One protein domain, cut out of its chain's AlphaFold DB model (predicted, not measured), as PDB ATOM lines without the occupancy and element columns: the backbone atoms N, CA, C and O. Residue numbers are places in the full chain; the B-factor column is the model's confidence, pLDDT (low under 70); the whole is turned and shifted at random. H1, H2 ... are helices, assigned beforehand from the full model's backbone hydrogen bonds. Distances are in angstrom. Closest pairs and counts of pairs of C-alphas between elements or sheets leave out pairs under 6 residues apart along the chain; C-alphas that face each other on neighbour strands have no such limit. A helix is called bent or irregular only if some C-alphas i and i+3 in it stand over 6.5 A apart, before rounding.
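What this domain is: This is residues 65 to 162 of the 274 residues of an uncharacterized protein of Candidatus Diapherotrites archaeon (UniProt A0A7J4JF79). One long helix, H4, reaches out as an arm from a small head of three shorter helices, H1, H2 and H3. Residues 141 to 162 stick out. The printed part has 98 residues, with four named helices in the order H1, H2, H3, H4 along the chain and no named strand: all helix, extended, radius of gyration of the C-alphas 20.2 A, spans 74 by 25 by 23 A.

How they stand to each other: H4, residues 127 to 160, touches the hub H2, residues 91 to 109, at a steep tilt of 44 degrees; closest C-alphas Ile 133 and His 92, 5.6 A. H2 is irregular, C-alphas 93 and 96 being 8.6 A apart. H1, residues 65 to 86, and H2 form a helical hairpin; closest C-alphas Leu 85 and Pro 91, 6.2 A. H3, residues 113 to 122, touches H1; closest C-alphas Leu 115 and Lys 75, 6.3 A. H1, H2 and H3 are an up and down bundle, each running against the one before. Every O i to N i+4 pair is within hydrogen-bond range in H1, H3 and H4, and 12 of 15 in H2.

Where its parts are: H4 runs 49.4 A to C-alpha 160 (297.331, 151.627, 192.290), H1 31.7 A from C-alpha 65 (243.241, 112.724, 164.253).

The domain as a whole: The printed part has no cut. Residues 71, 74 and 75 are under pLDDT 70.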
ATOM      1  N   LYS A  65     243.977 111.470 164.051       87.75
ATOM      2  CA  LYS A  65     243.241 112.724 164.253       87.75
ATOM      3  C   LYS A  65     243.838 113.535 165.406       87.75
ATOM      4  O   LYS A  65     244.155 114.709 165.227       87.75
ATOM      5  N   ALA A  66     244.066 112.909 166.562       84.62
ATOM      6  CA  ALA A  66     244.704 113.575 167.696       84.62
ATOM      7  C   ALA A  66     246.154 113.958 167.428       84.62
ATOM      8  O   ALA A  66     246.571 115.053 167.799       84.62
ATOM      9  N   SER A  67     246.923 113.089 166.769       78.12
ATOM     10  CA  SER A  67     248.304 113.401 166.405       78.12
ATOM     11  C   SER A  67     248.369 114.651 165.527       78.12
ATOM     12  O   SER A  67     249.205 115.526 165.773       78.12
ATOM     13  N   THR A  68     247.448 114.776 164.571       79.12
ATOM     14  CA  THR A  68     247.328 115.932 163.673       79.12
ATOM     15  C   THR A  68     246.907 117.192 164.430       79.12
ATOM     16  O   THR A  68     247.538 118.237 164.280       79.12
ATOM     17  N   GLU A  69     245.905 117.095 165.307       82.19
ATOM     18  CA  GLU A  69     245.378 118.228 166.081       82.19
ATOM     19  C   GLU A  69     246.413 118.799 167.066       82.19
ATOM     20  O   GLU A  69     246.669 120.004 167.072       82.19
ATOM     21  N   ILE A  70     247.095 117.939 167.833       77.19
ATOM     22  CA  ILE A  70     248.179 118.349 168.743       77.19
ATOM     23  C   ILE A  70     249.314 118.996 167.952       77.19
ATOM     24  O   ILE A  70     249.860 120.021 168.364       77.19
ATOM     25  N   SER A  71     249.684 118.398 166.817       69.44
ATOM     26  CA  SER A  71     250.775 118.909 165.993       69.44
ATOM     27  C   SER A  71     250.417 120.278 165.422       69.44
ATOM     28  O   SER A  71     251.239 121.181 165.515       69.44
ATOM     29  N   SER A  72     249.190 120.477 164.933       70.88
ATOM     30  CA  SER A  72     248.683 121.776 164.476       70.88
ATOM     31  C   SER A  72     248.723 122.843 165.580       70.88
ATOM     32  O   SER A  72     249.268 123.931 165.386       70.88
ATOM     33  N   GLU A  73     248.255 122.518 166.786       72.44
ATOM     34  CA  GLU A  73     248.268 123.469 167.900       72.44
ATOM     35  C   GLU A  73     249.695 123.806 168.366       72.44
ATOM     36  O   GLU A  73     250.009 124.961 168.666       72.44
ATOM     37  N   MET A  74     250.593 122.818 168.407       68.44
ATOM     38  CA  MET A  74     252.003 123.045 168.736       68.44
ATOM     39  C   MET A  74     252.735 123.843 167.650       68.44
ATOM     40  O   MET A  74     253.593 124.657 167.991       68.44
ATOM     41  N   LYS A  75     252.404 123.632 166.366       68.69
ATOM     42  CA  LYS A  75     252.892 124.445 165.237       68.69
ATOM     43  C   LYS A  75     252.468 125.903 165.430       68.69
ATOM     44  O   LYS A  75     253.318 126.788 165.426       68.69
ATOM     45  N   SER A  76     251.184 126.130 165.710       75.50
ATOM     46  CA  SER A  76     250.620 127.459 165.961       75.50
ATOM     47  C   SER A  76     251.297 128.160 167.147       75.50
ATOM     48  O   SER A  76     251.779 129.280 167.008       75.50
ATOM     49  N   LYS A  77     251.466 127.483 168.291       83.69
ATOM     50  CA  LYS A  77     252.122 128.078 169.472       83.69
ATOM     51  C   LYS A  77     253.592 128.420 169.264       83.69
ATOM     52  O   LYS A  77     254.035 129.449 169.769       83.69
ATOM     53  N   LEU A  78     254.342 127.562 168.565       86.25
ATOM     54  CA  LEU A  78     255.744 127.826 168.236       86.25
ATOM     55  C   LEU A  78     255.856 129.126 167.433       86.25
ATOM     56  O   LEU A  78     256.596 130.020 167.831       86.25
ATOM     57  N   LEU A  79     255.077 129.244 166.355       86.19
ATOM     58  CA  LEU A  79     255.094 130.410 165.471       86.19
ATOM     59  C   LEU A  79     254.584 131.677 166.169       86.19
ATOM     60  O   LEU A  79     255.232 132.714 166.073       86.19
ATOM     61  N   ILE A  80     253.496 131.591 166.944       87.38
ATOM     62  CA  ILE A  80     252.964 132.724 167.721       87.38
ATOM     63  C   ILE A  80     254.019 133.258 168.692       87.38
ATOM     64  O   ILE A  80     254.264 134.462 168.743       87.38
ATOM     65  N   ARG A  81     254.669 132.372 169.456       90.88
ATOM     66  CA  ARG A  81     255.683 132.784 170.434       90.88
ATOM     67  C   ARG A  81     256.905 133.393 169.750       90.88
ATOM     68  O   ARG A  81     257.449 134.378 170.238       90.88
ATOM     69  N   LEU A  82     257.312 132.829 168.615       92.69
ATOM     70  CA  LEU A  82     258.406 133.354 167.807       92.69
ATOM     71  C   LEU A  82     258.083 134.764 167.281       92.69
ATOM     72  O   LEU A  82     258.885 135.675 167.462       92.69
ATOM     73  N   ASN A  83     256.880 134.968 166.734       91.19
ATOM     74  CA  ASN A  83     256.400 136.277 166.277       91.19
ATOM     75  C   ASN A  83     256.410 137.307 167.417       91.19
ATOM     76  O   ASN A  83     256.940 138.404 167.252       91.19
ATOM     77  N   GLN A  84     255.891 136.940 168.593       92.00
ATOM     78  CA  GLN A  84     255.867 137.814 169.770       92.00
ATOM     79  C   GLN A  84     257.267 138.250 170.209       92.00
ATOM     80  O   GLN A  84     257.484 139.425 170.499       92.00
ATOM     81  N   LEU A  85     258.218 137.315 170.263       94.50
ATOM     82  CA  LEU A  85     259.567 137.605 170.739       94.50
ATOM     83  C   LEU A  85     260.371 138.422 169.728       94.50
ATOM     84  O   LEU A  85     261.043 139.373 170.116       94.50
ATOM     85  N   VAL A  86     260.279 138.095 168.436       93.12
ATOM     86  CA  VAL A  86     261.019 138.806 167.384       93.12
ATOM     87  C   VAL A  86     260.504 140.239 167.208       93.12
ATOM     88  O   VAL A  86     261.302 141.149 166.993       93.12
ATOM     89  N   ARG A  87     259.191 140.461 167.356       90.62
ATOM     90  CA  ARG A  87     258.557 141.787 167.225       90.62
ATOM     91  C   ARG A  87     258.475 142.571 168.535       90.62
ATOM     92  O   ARG A  87     257.901 143.659 168.563       90.62
ATOM     93  N   ALA A  88     259.033 142.046 169.626       91.75
ATOM     94  CA  ALA A  88     259.127 142.781 170.880       91.75
ATOM     95  C   ALA A  88     259.897 144.101 170.686       91.75
ATOM     96  O   ALA A  88     260.688 144.248 169.758       91.75
ATOM     97  N   LYS A  89     259.712 145.072 171.592       89.19
ATOM     98  CA  LYS A  89     260.382 146.388 171.508       89.19
ATOM     99  C   LYS A  89     261.915 146.269 171.456       89.19
ATOM    100  O   LYS A  89     262.565 146.982 170.696       89.19
ATOM    101  N   ASN A  90     262.483 145.347 172.242       89.94
ATOM    102  CA  ASN A  90     263.925 145.121 172.377       89.94
ATOM    103  C   ASN A  90     264.269 143.621 172.290       89.94
ATOM    104  O   ASN A  90     264.630 143.010 173.294       89.94
ATOM    105  N   PRO A  91     264.175 143.007 171.102       90.56
ATOM    106  CA  PRO A  91     264.308 141.555 170.946       90.56
ATOM    107  C   PRO A  91     265.749 141.061 171.183       90.56
ATOM    108  O   PRO A  91     265.959 139.937 171.622       90.56
ATOM    109  N   HIS A  92     266.745 141.924 170.962       89.88
ATOM    110  CA  HIS A  92     268.168 141.653 171.192       89.88
ATOM    111  C   HIS A  92     268.513 141.393 172.672       89.88
ATOM    112  O   HIS A  92     269.434 140.634 172.944       89.88
ATOM    113  N   LEU A  93     267.754 141.959 173.620       88.38
ATOM    114  CA  LEU A  93     267.964 141.734 175.059       88.38
ATOM    115  C   LEU A  93     267.466 140.354 175.521       88.38
ATOM    116  O   LEU A  93     267.927 139.834 176.530       88.38
ATOM    117  N   GLY A  94     266.520 139.765 174.786       87.75
ATOM    118  CA  GLY A  94     265.916 138.463 175.066       87.75
ATOM    119  C   GLY A  94     266.208 137.453 173.961       87.75
ATOM    120  O   GLY A  94     265.297 136.762 173.511       87.75
ATOM    121  N   ILE A  95     267.456 137.403 173.482       92.44
ATOM    122  CA  ILE A  95     267.818 136.617 172.296       92.44
ATOM    123  C   ILE A  95     267.757 135.100 172.521       92.44
ATOM    124  O   ILE A  95     267.374 134.377 171.603       92.44
ATOM    125  N   ASN A  96     268.065 134.603 173.726       92.56
ATOM    126  CA  ASN A  96     268.152 133.156 173.981       92.56
ATOM    127  C   ASN A  96     266.840 132.417 173.639       92.56
ATOM    128  O   ASN A  96     266.885 131.506 172.810       92.56
ATOM    129  N   PRO A  97     265.654 132.844 174.127       93.56
ATOM    130  CA  PRO A  97     264.390 132.227 173.724       93.56
ATOM    131  C   PRO A  97     264.101 132.301 172.218       93.56
ATOM    132  O   PRO A  97     263.452 131.409 171.677       93.56
ATOM    133  N   ILE A  98     264.552 133.354 171.525       94.81
ATOM    134  CA  ILE A  98     264.383 133.476 170.068       94.81
ATOM    135  C   ILE A  98     265.237 132.423 169.362       94.81
ATOM    136  O   ILE A  98     264.727 131.714 168.498       94.81
ATOM    137  N   VAL A  99     266.510 132.285 169.743       94.88
ATOM    138  CA  VAL A  99     267.441 131.308 169.159       94.88
ATOM    139  C   VAL A  99     266.959 129.881 169.396       94.88
ATOM    140  O   VAL A  99     266.925 129.093 168.455       94.88
ATOM    141  N   GLU A 100     266.512 129.560 170.610       94.81
ATOM    142  CA  GLU A 100     265.957 128.244 170.943       94.81
ATOM    143  C   GLU A 100     264.741 127.893 170.075       94.81
ATOM    144  O   GLU A 100     264.660 126.798 169.511       94.81
ATOM    145  N   LEU A 101     263.793 128.826 169.925       93.94
ATOM    146  CA  LEU A 101     262.587 128.592 169.129       93.94
ATOM    147  C   LEU A 101     262.879 128.577 167.623       93.94
ATOM    148  O   LEU A 101     262.258 127.790 166.908       93.94
ATOM    149  N   LEU A 102     263.828 129.387 167.136       94.94
ATOM    150  CA  LEU A 102     264.314 129.319 165.753       94.94
ATOM    151  C   LEU A 102     264.975 127.970 165.475       94.94
ATOM    152  O   LEU A 102     264.665 127.344 164.465       94.94
ATOM    153  N   HIS A 103     265.832 127.492 166.377       94.12
ATOM    154  CA  HIS A 103     266.472 126.188 166.253       94.12
ATOM    155  C   HIS A 103     265.429 125.065 166.213       94.12
ATOM    156  O   HIS A 103     265.425 124.254 165.288       94.12
ATOM    157  N   ALA A 104     264.471 125.073 167.146       90.25
ATOM    158  CA  ALA A 104     263.375 124.109 167.162       90.25
ATOM    159  C   ALA A 104     262.521 124.164 165.884       90.25
ATOM    160  O   ALA A 104     262.094 123.123 165.384       90.25
ATOM    161  N   LEU A 105     262.264 125.363 165.350       91.44
ATOM    162  CA  LEU A 105     261.544 125.539 164.091       91.44
ATOM    163  C   LEU A 105     262.325 124.945 162.916       91.44
ATOM    164  O   LEU A 105     261.739 124.205 162.127       91.44
ATOM    165  N   ILE A 106     263.623 125.240 162.809       91.81
ATOM    166  CA  ILE A 106     264.496 124.768 161.728       91.81
ATOM    167  C   ILE A 106     264.604 123.244 161.756       91.81
ATOM    168  O   ILE A 106     264.305 122.604 160.749       91.81
ATOM    169  N   GLU A 107     264.963 122.650 162.897       89.88
ATOM    170  CA  GLU A 107     265.155 121.199 162.999       89.88
ATOM    171  C   GLU A 107     263.866 120.424 162.724       89.88
ATOM    172  O   GLU A 107     263.870 119.454 161.968       89.88
ATOM    173  N   ARG A 108     262.726 120.883 163.255       87.19
ATOM    174  CA  ARG A 108     261.434 120.233 162.992       87.19
ATOM    175  C   ARG A 108     260.976 120.408 161.547       87.19
ATOM    176  O   ARG A 108     260.369 119.502 160.994       87.19
ATOM    177  N   SER A 109     261.265 121.546 160.917       87.31
ATOM    178  CA  SER A 109     260.861 121.801 159.527       87.31
ATOM    179  C   SER A 109     261.615 120.939 158.510       87.31
ATOM    180  O   SER A 109     261.126 120.768 157.397       87.31
ATOM    181  N   LYS A 110     262.777 120.375 158.870       88.12
ATOM    182  CA  LYS A 110     263.499 119.409 158.022       88.12
ATOM    183  C   LYS A 110     262.724 118.100 157.839       88.12
ATOM    184  O   LYS A 110     262.883 117.447 156.815       88.12
ATOM    185  N   THR A 111     261.908 117.717 158.823       84.88
ATOM    186  CA  THR A 111     261.162 116.447 158.837       84.88
ATOM    187  C   THR A 111     259.645 116.627 158.719       84.88
ATOM    188  O   THR A 111     258.949 115.675 158.379       84.88
ATOM    189  N   ASP A 112     259.120 117.836 158.948       79.56
ATOM    190  CA  ASP A 112     257.691 118.178 158.897       79.56
ATOM    191  C   ASP A 112     257.422 119.252 157.821       79.56
ATOM    192  O   ASP A 112     257.510 120.460 158.069       79.56
ATOM    193  N   ALA A 113     257.082 118.809 156.604       81.06
ATOM    194  CA  ALA A 113     256.826 119.687 155.456       81.06
ATOM    195  C   ALA A 113     255.635 120.641 155.674       81.06
ATOM    196  O   ALA A 113     255.645 121.777 155.190       81.06
ATOM    197  N   ASP A 114     254.632 120.218 156.446       76.44
ATOM    198  CA  ASP A 114     253.482 121.051 156.793       76.44
ATOM    199  C   ASP A 114     253.878 122.174 157.753       76.44
ATOM    200  O   ASP A 114     253.406 123.302 157.613       76.44
ATOM    201  N   LEU A 115     254.755 121.891 158.726       81.06
ATOM    202  CA  LEU A 115     255.328 122.933 159.581       81.06
ATOM    203  C   LEU A 115     256.142 123.925 158.750       81.06
ATOM    204  O   LEU A 115     255.979 125.126 158.947       81.06
ATOM    205  N   LEU A 116     256.961 123.454 157.805       83.62
ATOM    206  CA  LEU A 116     257.726 124.336 156.921       83.62
ATOM    207  C   LEU A 116     256.806 125.253 156.105       83.62
ATOM    208  O   LEU A 116     257.053 126.457 156.008       83.62
ATOM    209  N   LYS A 117     255.731 124.701 155.529       81.81
ATOM    210  CA  LYS A 117     254.734 125.471 154.773       81.81
ATOM    211  C   LYS A 117     254.021 126.488 155.667       81.81
ATOM    212  O   LYS A 117     253.900 127.650 155.284       81.81
ATOM    213  N   ALA A 118     253.604 126.078 156.865       78.69
ATOM    214  CA  ALA A 118     252.971 126.961 157.839       78.69
ATOM    215  C   ALA A 118     253.914 128.081 158.292       78.69
ATOM    216  O   ALA A 118     253.497 129.232 158.344       78.69
ATOM    217  N   ALA A 119     255.183 127.770 158.560       84.88
ATOM    218  CA  ALA A 119     256.197 128.741 158.947       84.88
ATOM    219  C   ALA A 119     256.393 129.792 157.850       84.88
ATOM    220  O   ALA A 119     256.259 130.976 158.121       84.88
ATOM    221  N   LYS A 120     256.592 129.367 156.596       84.75
ATOM    222  CA  LYS A 120     256.737 130.282 155.451       84.75
ATOM    223  C   LYS A 120     255.533 131.211 155.256       84.75
ATOM    224  O   LYS A 120     255.718 132.321 154.775       84.75
ATOM    225  N   GLY A 121     254.323 130.751 155.581       77.69
ATOM    226  CA  GLY A 121     253.089 131.521 155.392       77.69
ATOM    227  C   GLY A 121     252.608 132.309 156.614       77.69
ATOM    228  O   GLY A 121     251.827 133.238 156.446       77.69
ATOM    229  N   SER A 122     253.036 131.945 157.828       78.38
ATOM    230  CA  SER A 122     252.445 132.449 159.086       78.38
ATOM    231  C   SER A 122     253.446 133.140 160.020       78.38
ATOM    232  O   SER A 122     253.060 133.599 161.098       78.38
ATOM    233  N   THR A 123     254.732 133.206 159.665       84.81
ATOM    234  CA  THR A 123     255.677 134.067 160.387       84.81
ATOM    235  C   THR A 123     255.406 135.525 160.052       84.81
ATOM    236  O   THR A 123     255.324 135.899 158.886       84.81
ATOM    237  N   GLU A 124     255.321 136.360 161.079       86.25
ATOM    238  CA  GLU A 124     255.140 137.810 160.940       86.25
ATOM    239  C   GLU A 124     256.465 138.578 160.895       86.25
ATOM    240  O   GLU A 124     256.468 139.802 160.773       86.25
ATOM    241  N   PHE A 125     257.580 137.868 161.043       89.12
ATOM    242  CA  PHE A 125     258.917 138.427 160.944       89.12
ATOM    243  C   PHE A 125     259.632 137.910 159.694       89.12
ATOM    244  O   PHE A 125     259.308 136.867 159.126       89.12
ATOM    245  N   THR A 126     260.662 138.639 159.301       90.56
ATOM    246  CA  THR A 126     261.481 138.412 158.117       90.56
ATOM    247  C   THR A 126     262.908 138.042 158.509       90.56
ATOM    248  O   THR A 126     263.402 138.395 159.582       90.56
ATOM    249  N   VAL A 127     263.633 137.393 157.594       92.75
ATOM    250  CA  VAL A 127     265.081 137.150 157.756       92.75
ATOM    251  C   VAL A 127     265.844 138.469 157.930       92.75
ATOM    252  O   VAL A 127     266.795 138.538 158.703       92.75
ATOM    253  N   SER A 128     265.389 139.542 157.276       93.44
ATOM    254  CA  SER A 128     265.973 140.880 157.428       93.44
ATOM    255  C   SER A 128     265.800 141.441 158.843       93.44
ATOM    256  O   SER A 128     266.718 142.070 159.365       93.44
ATOM    257  N   GLU A 129     264.660 141.208 159.496       92.12
ATOM    258  CA  GLU A 129     264.478 141.577 160.904       92.12
ATOM    259  C   GLU A 129     265.407 140.776 161.815       92.12
ATOM    260  O   GLU A 129     266.061 141.376 162.665       92.12
ATOM    261  N   LEU A 130     265.571 139.468 161.589       95.25
ATOM    262  CA  LEU A 130     266.552 138.665 162.329       95.25
ATOM    263  C   LEU A 130     267.988 139.185 162.129       95.25
ATOM    264  O   LEU A 130     268.743 139.296 163.095       95.25
ATOM    265  N   ALA A 131     268.352 139.583 160.908       95.62
ATOM    266  CA  ALA A 131     269.653 140.186 160.621       95.62
ATOM    267  C   ALA A 131     269.848 141.522 161.363       95.62
ATOM    268  O   ALA A 131     270.918 141.768 161.921       95.62
ATOM    269  N   ARG A 132     268.810 142.367 161.440       95.00
ATOM    270  CA  ARG A 132     268.838 143.610 162.233       95.00
ATOM    271  C   ARG A 132     269.000 143.333 163.727       95.00
ATOM    272  O   ARG A 132     269.716 144.070 164.399       95.00
ATOM    273  N   ILE A 133     268.357 142.287 164.246       95.44
ATOM    274  CA  ILE A 133     268.532 141.855 165.639       95.44
ATOM    275  C   ILE A 133     269.985 141.448 165.880       95.44
ATOM    276  O   ILE A 133     270.590 141.933 166.833       95.44
ATOM    277  N   ASN A 134     270.568 140.644 164.989       95.88
ATOM    278  CA  ASN A 134     271.969 140.238 165.081       95.88
ATOM    279  C   ASN A 134     272.928 141.442 165.076       95.88
ATOM    280  O   ASN A 134     273.812 141.532 165.920       95.88
ATOM    281  N   GLN A 135     272.711 142.422 164.194       96.31
ATOM    282  CA  GLN A 135     273.523 143.647 164.159       96.31
ATOM    283  C   GLN A 135     273.456 144.446 165.471       96.31
ATOM    284  O   GLN A 135     274.475 144.941 165.955       96.31
ATOM    285  N   ARG A 136     272.274 144.528 166.097       95.00
ATOM    286  CA  ARG A 136     272.125 145.163 167.418       95.00
ATOM    287  C   ARG A 136     272.893 144.413 168.505       95.00
ATOM    288  O   ARG A 136     273.529 145.060 169.329       95.00
ATOM    289  N   ILE A 137     272.870 143.079 168.483       95.00
ATOM    290  CA  ILE A 137     273.638 142.246 169.422       95.00
ATOM    291  C   ILE A 137     275.135 142.493 169.248       95.00
ATOM    292  O   ILE A 137     275.817 142.760 170.231       95.00
ATOM    293  N   LEU A 138     275.642 142.470 168.013       95.81
ATOM    294  CA  LEU A 138     277.057 142.726 167.734       95.81
ATOM    295  C   LEU A 138     277.494 144.111 168.229       95.81
ATOM    296  O   LEU A 138     278.521 144.234 168.891       95.81
ATOM    297  N   THR A 139     276.666 145.131 167.994       95.31
ATOM    298  CA  THR A 139     276.912 146.491 168.500       95.31
ATOM    299  C   THR A 139     276.966 146.516 170.031       95.31
ATOM    300  O   THR A 139     277.854 147.134 170.617       95.31
ATOM    301  N   GLN A 140     276.038 145.825 170.699       93.69
ATOM    302  CA  GLN A 140     275.999 145.746 172.160       93.69
ATOM    303  C   GLN A 140     277.221 145.013 172.727       93.69
ATOM    304  O   GLN A 140     277.781 145.452 173.727       93.69
ATOM    305  N   VAL A 141     277.661 143.927 172.087       94.38
ATOM    306  CA  VAL A 141     278.877 143.194 172.474       94.38
ATOM    307  C   VAL A 141     280.102 144.101 172.386       94.38
ATOM    308  O   VAL A 141     280.895 144.151 173.326       94.38
ATOM    309  N   GLU A 142     280.239 144.869 171.304       95.81
ATOM    310  CA  GLU A 142     281.346 145.812 171.140       95.81
ATOM    311  C   GLU A 142     281.330 146.907 172.221       95.81
ATOM    312  O   GLU A 142     282.362 147.218 172.821       95.81
ATOM    313  N   GLN A 143     280.153 147.464 172.520       94.69
ATOM    314  CA  GLN A 143     279.982 148.455 173.584       94.69
ATOM    315  C   GLN A 143     280.335 147.885 174.961       94.69
ATOM    316  O   GLN A 143     281.094 148.507 175.701       94.69
ATOM    317  N   LEU A 144     279.831 146.696 175.298       95.38
ATOM    318  CA  LEU A 144     280.127 146.035 176.570       95.38
ATOM    319  C   LEU A 144     281.612 145.695 176.700       95.38
ATOM    320  O   LEU A 144     282.173 145.861 177.777       95.38
ATOM    321  N   SER A 145     282.267 145.288 175.611       95.81
ATOM    322  CA  SER A 145     283.713 145.052 175.595       95.81
ATOM    323  C   SER A 145     284.496 146.335 175.891       95.81
ATOM    324  O   SER A 145     285.379 146.335 176.752       95.81
ATOM    325  N   LYS A 146     284.123 147.458 175.259       96.19
ATOM    326  CA  LYS A 146     284.717 148.778 175.533       96.19
ATOM    327  C   LYS A 146     284.518 149.201 176.989       96.19
ATOM    328  O   LYS A 146     285.481 149.592 177.643       96.19
ATOM    329  N   VAL A 147     283.295 149.089 177.506       96.69
ATOM    330  CA  VAL A 147     282.976 149.426 178.902       96.69
ATOM    331  C   VAL A 147     283.750 148.533 179.867       96.69
ATOM    332  O   VAL A 147     284.343 149.043 180.808       96.69
ATOM    333  N   SER A 148     283.805 147.224 179.616       97.12
ATOM    334  CA  SER A 148     284.556 146.272 180.439       97.12
ATOM    335  C   SER A 148     286.045 146.615 180.487       97.12
ATOM    336  O   SER A 148     286.631 146.613 181.572       97.12
ATOM    337  N   LYS A 149     286.643 146.988 179.347       97.50
ATOM    338  CA  LYS A 149     288.035 147.445 179.286       97.50
ATOM    339  C   LYS A 149     288.254 148.692 180.145       97.50
ATOM    340  O   LYS A 149     289.092 148.664 181.039       97.50
ATOM    341  N   VAL A 150     287.468 149.747 179.917       97.56
ATOM    342  CA  VAL A 150     287.580 151.003 180.680       97.56
ATOM    343  C   VAL A 150     287.366 150.751 182.171       97.56
ATOM    344  O   VAL A 150     288.135 151.233 182.992       97.56
ATOM    345  N   PHE A 151     286.361 149.961 182.542       97.38
ATOM    346  CA  PHE A 151     286.072 149.655 183.940       97.38
ATOM    347  C   PHE A 151     287.216 148.881 184.609       97.38
ATOM    348  O   PHE A 151     287.575 149.179 185.744       97.38
ATOM    349  N   SER A 152     287.853 147.956 183.886       97.81
ATOM    350  CA  SER A 152     289.038 147.237 184.371       97.81
ATOM    351  C   SER A 152     290.230 148.176 184.581       97.81
ATOM    352  O   SER A 152     290.923 148.074 185.590       97.81
ATOM    353  N   GLU A 153     290.445 149.128 183.669       97.88
ATOM    354  CA  GLU A 153     291.464 150.175 183.825       97.88
ATOM    355  C   GLU A 153     291.188 151.048 185.059       97.88
ATOM    356  O   GLU A 153     292.111 151.317 185.826       97.88
ATOM    357  N   GLN A 154     289.926 151.421 185.311       97.75
ATOM    358  CA  GLN A 154     289.543 152.166 186.518       97.75
ATOM    359  C   GLN A 154     289.778 151.355 187.799       97.75
ATOM    360  O   GLN A 154     290.335 151.885 188.755       97.75
ATOM    361  N   ILE A 155     289.416 150.067 187.819       96.94
ATOM    362  CA  ILE A 155     289.694 149.178 188.958       96.94
ATOM    363  C   ILE A 155     291.202 149.130 189.235       96.94
ATOM    364  O   ILE A 155     291.624 149.281 190.380       96.94
ATOM    365  N   ASN A 156     292.023 148.965 188.198       96.56
ATOM    366  CA  ASN A 156     293.476 148.920 188.346       96.56
ATOM    367  C   ASN A 156     294.057 150.256 188.828       96.56
ATOM    368  O   ASN A 156     294.968 150.255 189.652       96.56
ATOM    369  N   ALA A 157     293.515 151.387 188.372       98.00
ATOM    370  CA  ALA A 157     293.908 152.703 188.866       98.00
ATOM    371  C   ALA A 157     293.565 152.878 190.356       98.00
ATOM    372  O   ALA A 157     294.413 153.318 191.126       98.00
ATOM    373  N   LEU A 158     292.367 152.473 190.792       97.81
ATOM    374  CA  LEU A 158     291.971 152.516 192.206       97.81
ATOM    375  C   LEU A 158     292.864 151.626 193.082       97.81
ATOM    376  O   LEU A 158     293.267 152.047 194.165       97.81
ATOM    377  N   LYS A 159     293.234 150.435 192.591       96.44
ATOM    378  CA  LYS A 159     294.223 149.563 193.245       96.44
ATOM    379  C   LYS A 159     295.594 150.235 193.357       96.44
ATOM    380  O   LYS A 159     296.207 150.185 194.417       96.44
ATOM    381  N   ALA A 160     296.063 150.893 192.294       96.00
ATOM    382  CA  ALA A 160     297.331 151.627 192.290       96.00
ATOM    383  C   ALA A 160     297.318 152.854 193.221       96.00
ATOM    384  O   ALA A 160     298.353 153.215 193.774       96.00
ATOM    385  N   PHE A 161     296.151 153.471 193.422       97.25
ATOM    386  CA  PHE A 161     295.930 154.543 194.398       97.25
ATOM    387  C   PHE A 161     295.640 154.038 195.818       97.25
ATOM    388  O   PHE A 161     295.302 154.843 196.683       97.25
ATOM    389  N   ASP A 162     295.781 152.734 196.060       96.75
ATOM    390  CA  ASP A 162     295.637 152.105 197.375       96.75
ATOM    391  C   ASP A 162     294.260 152.341 198.025       96.75
ATOM    392  O   ASP A 162     294.134 152.465 199.244       96.75
TER     393      ASP A 162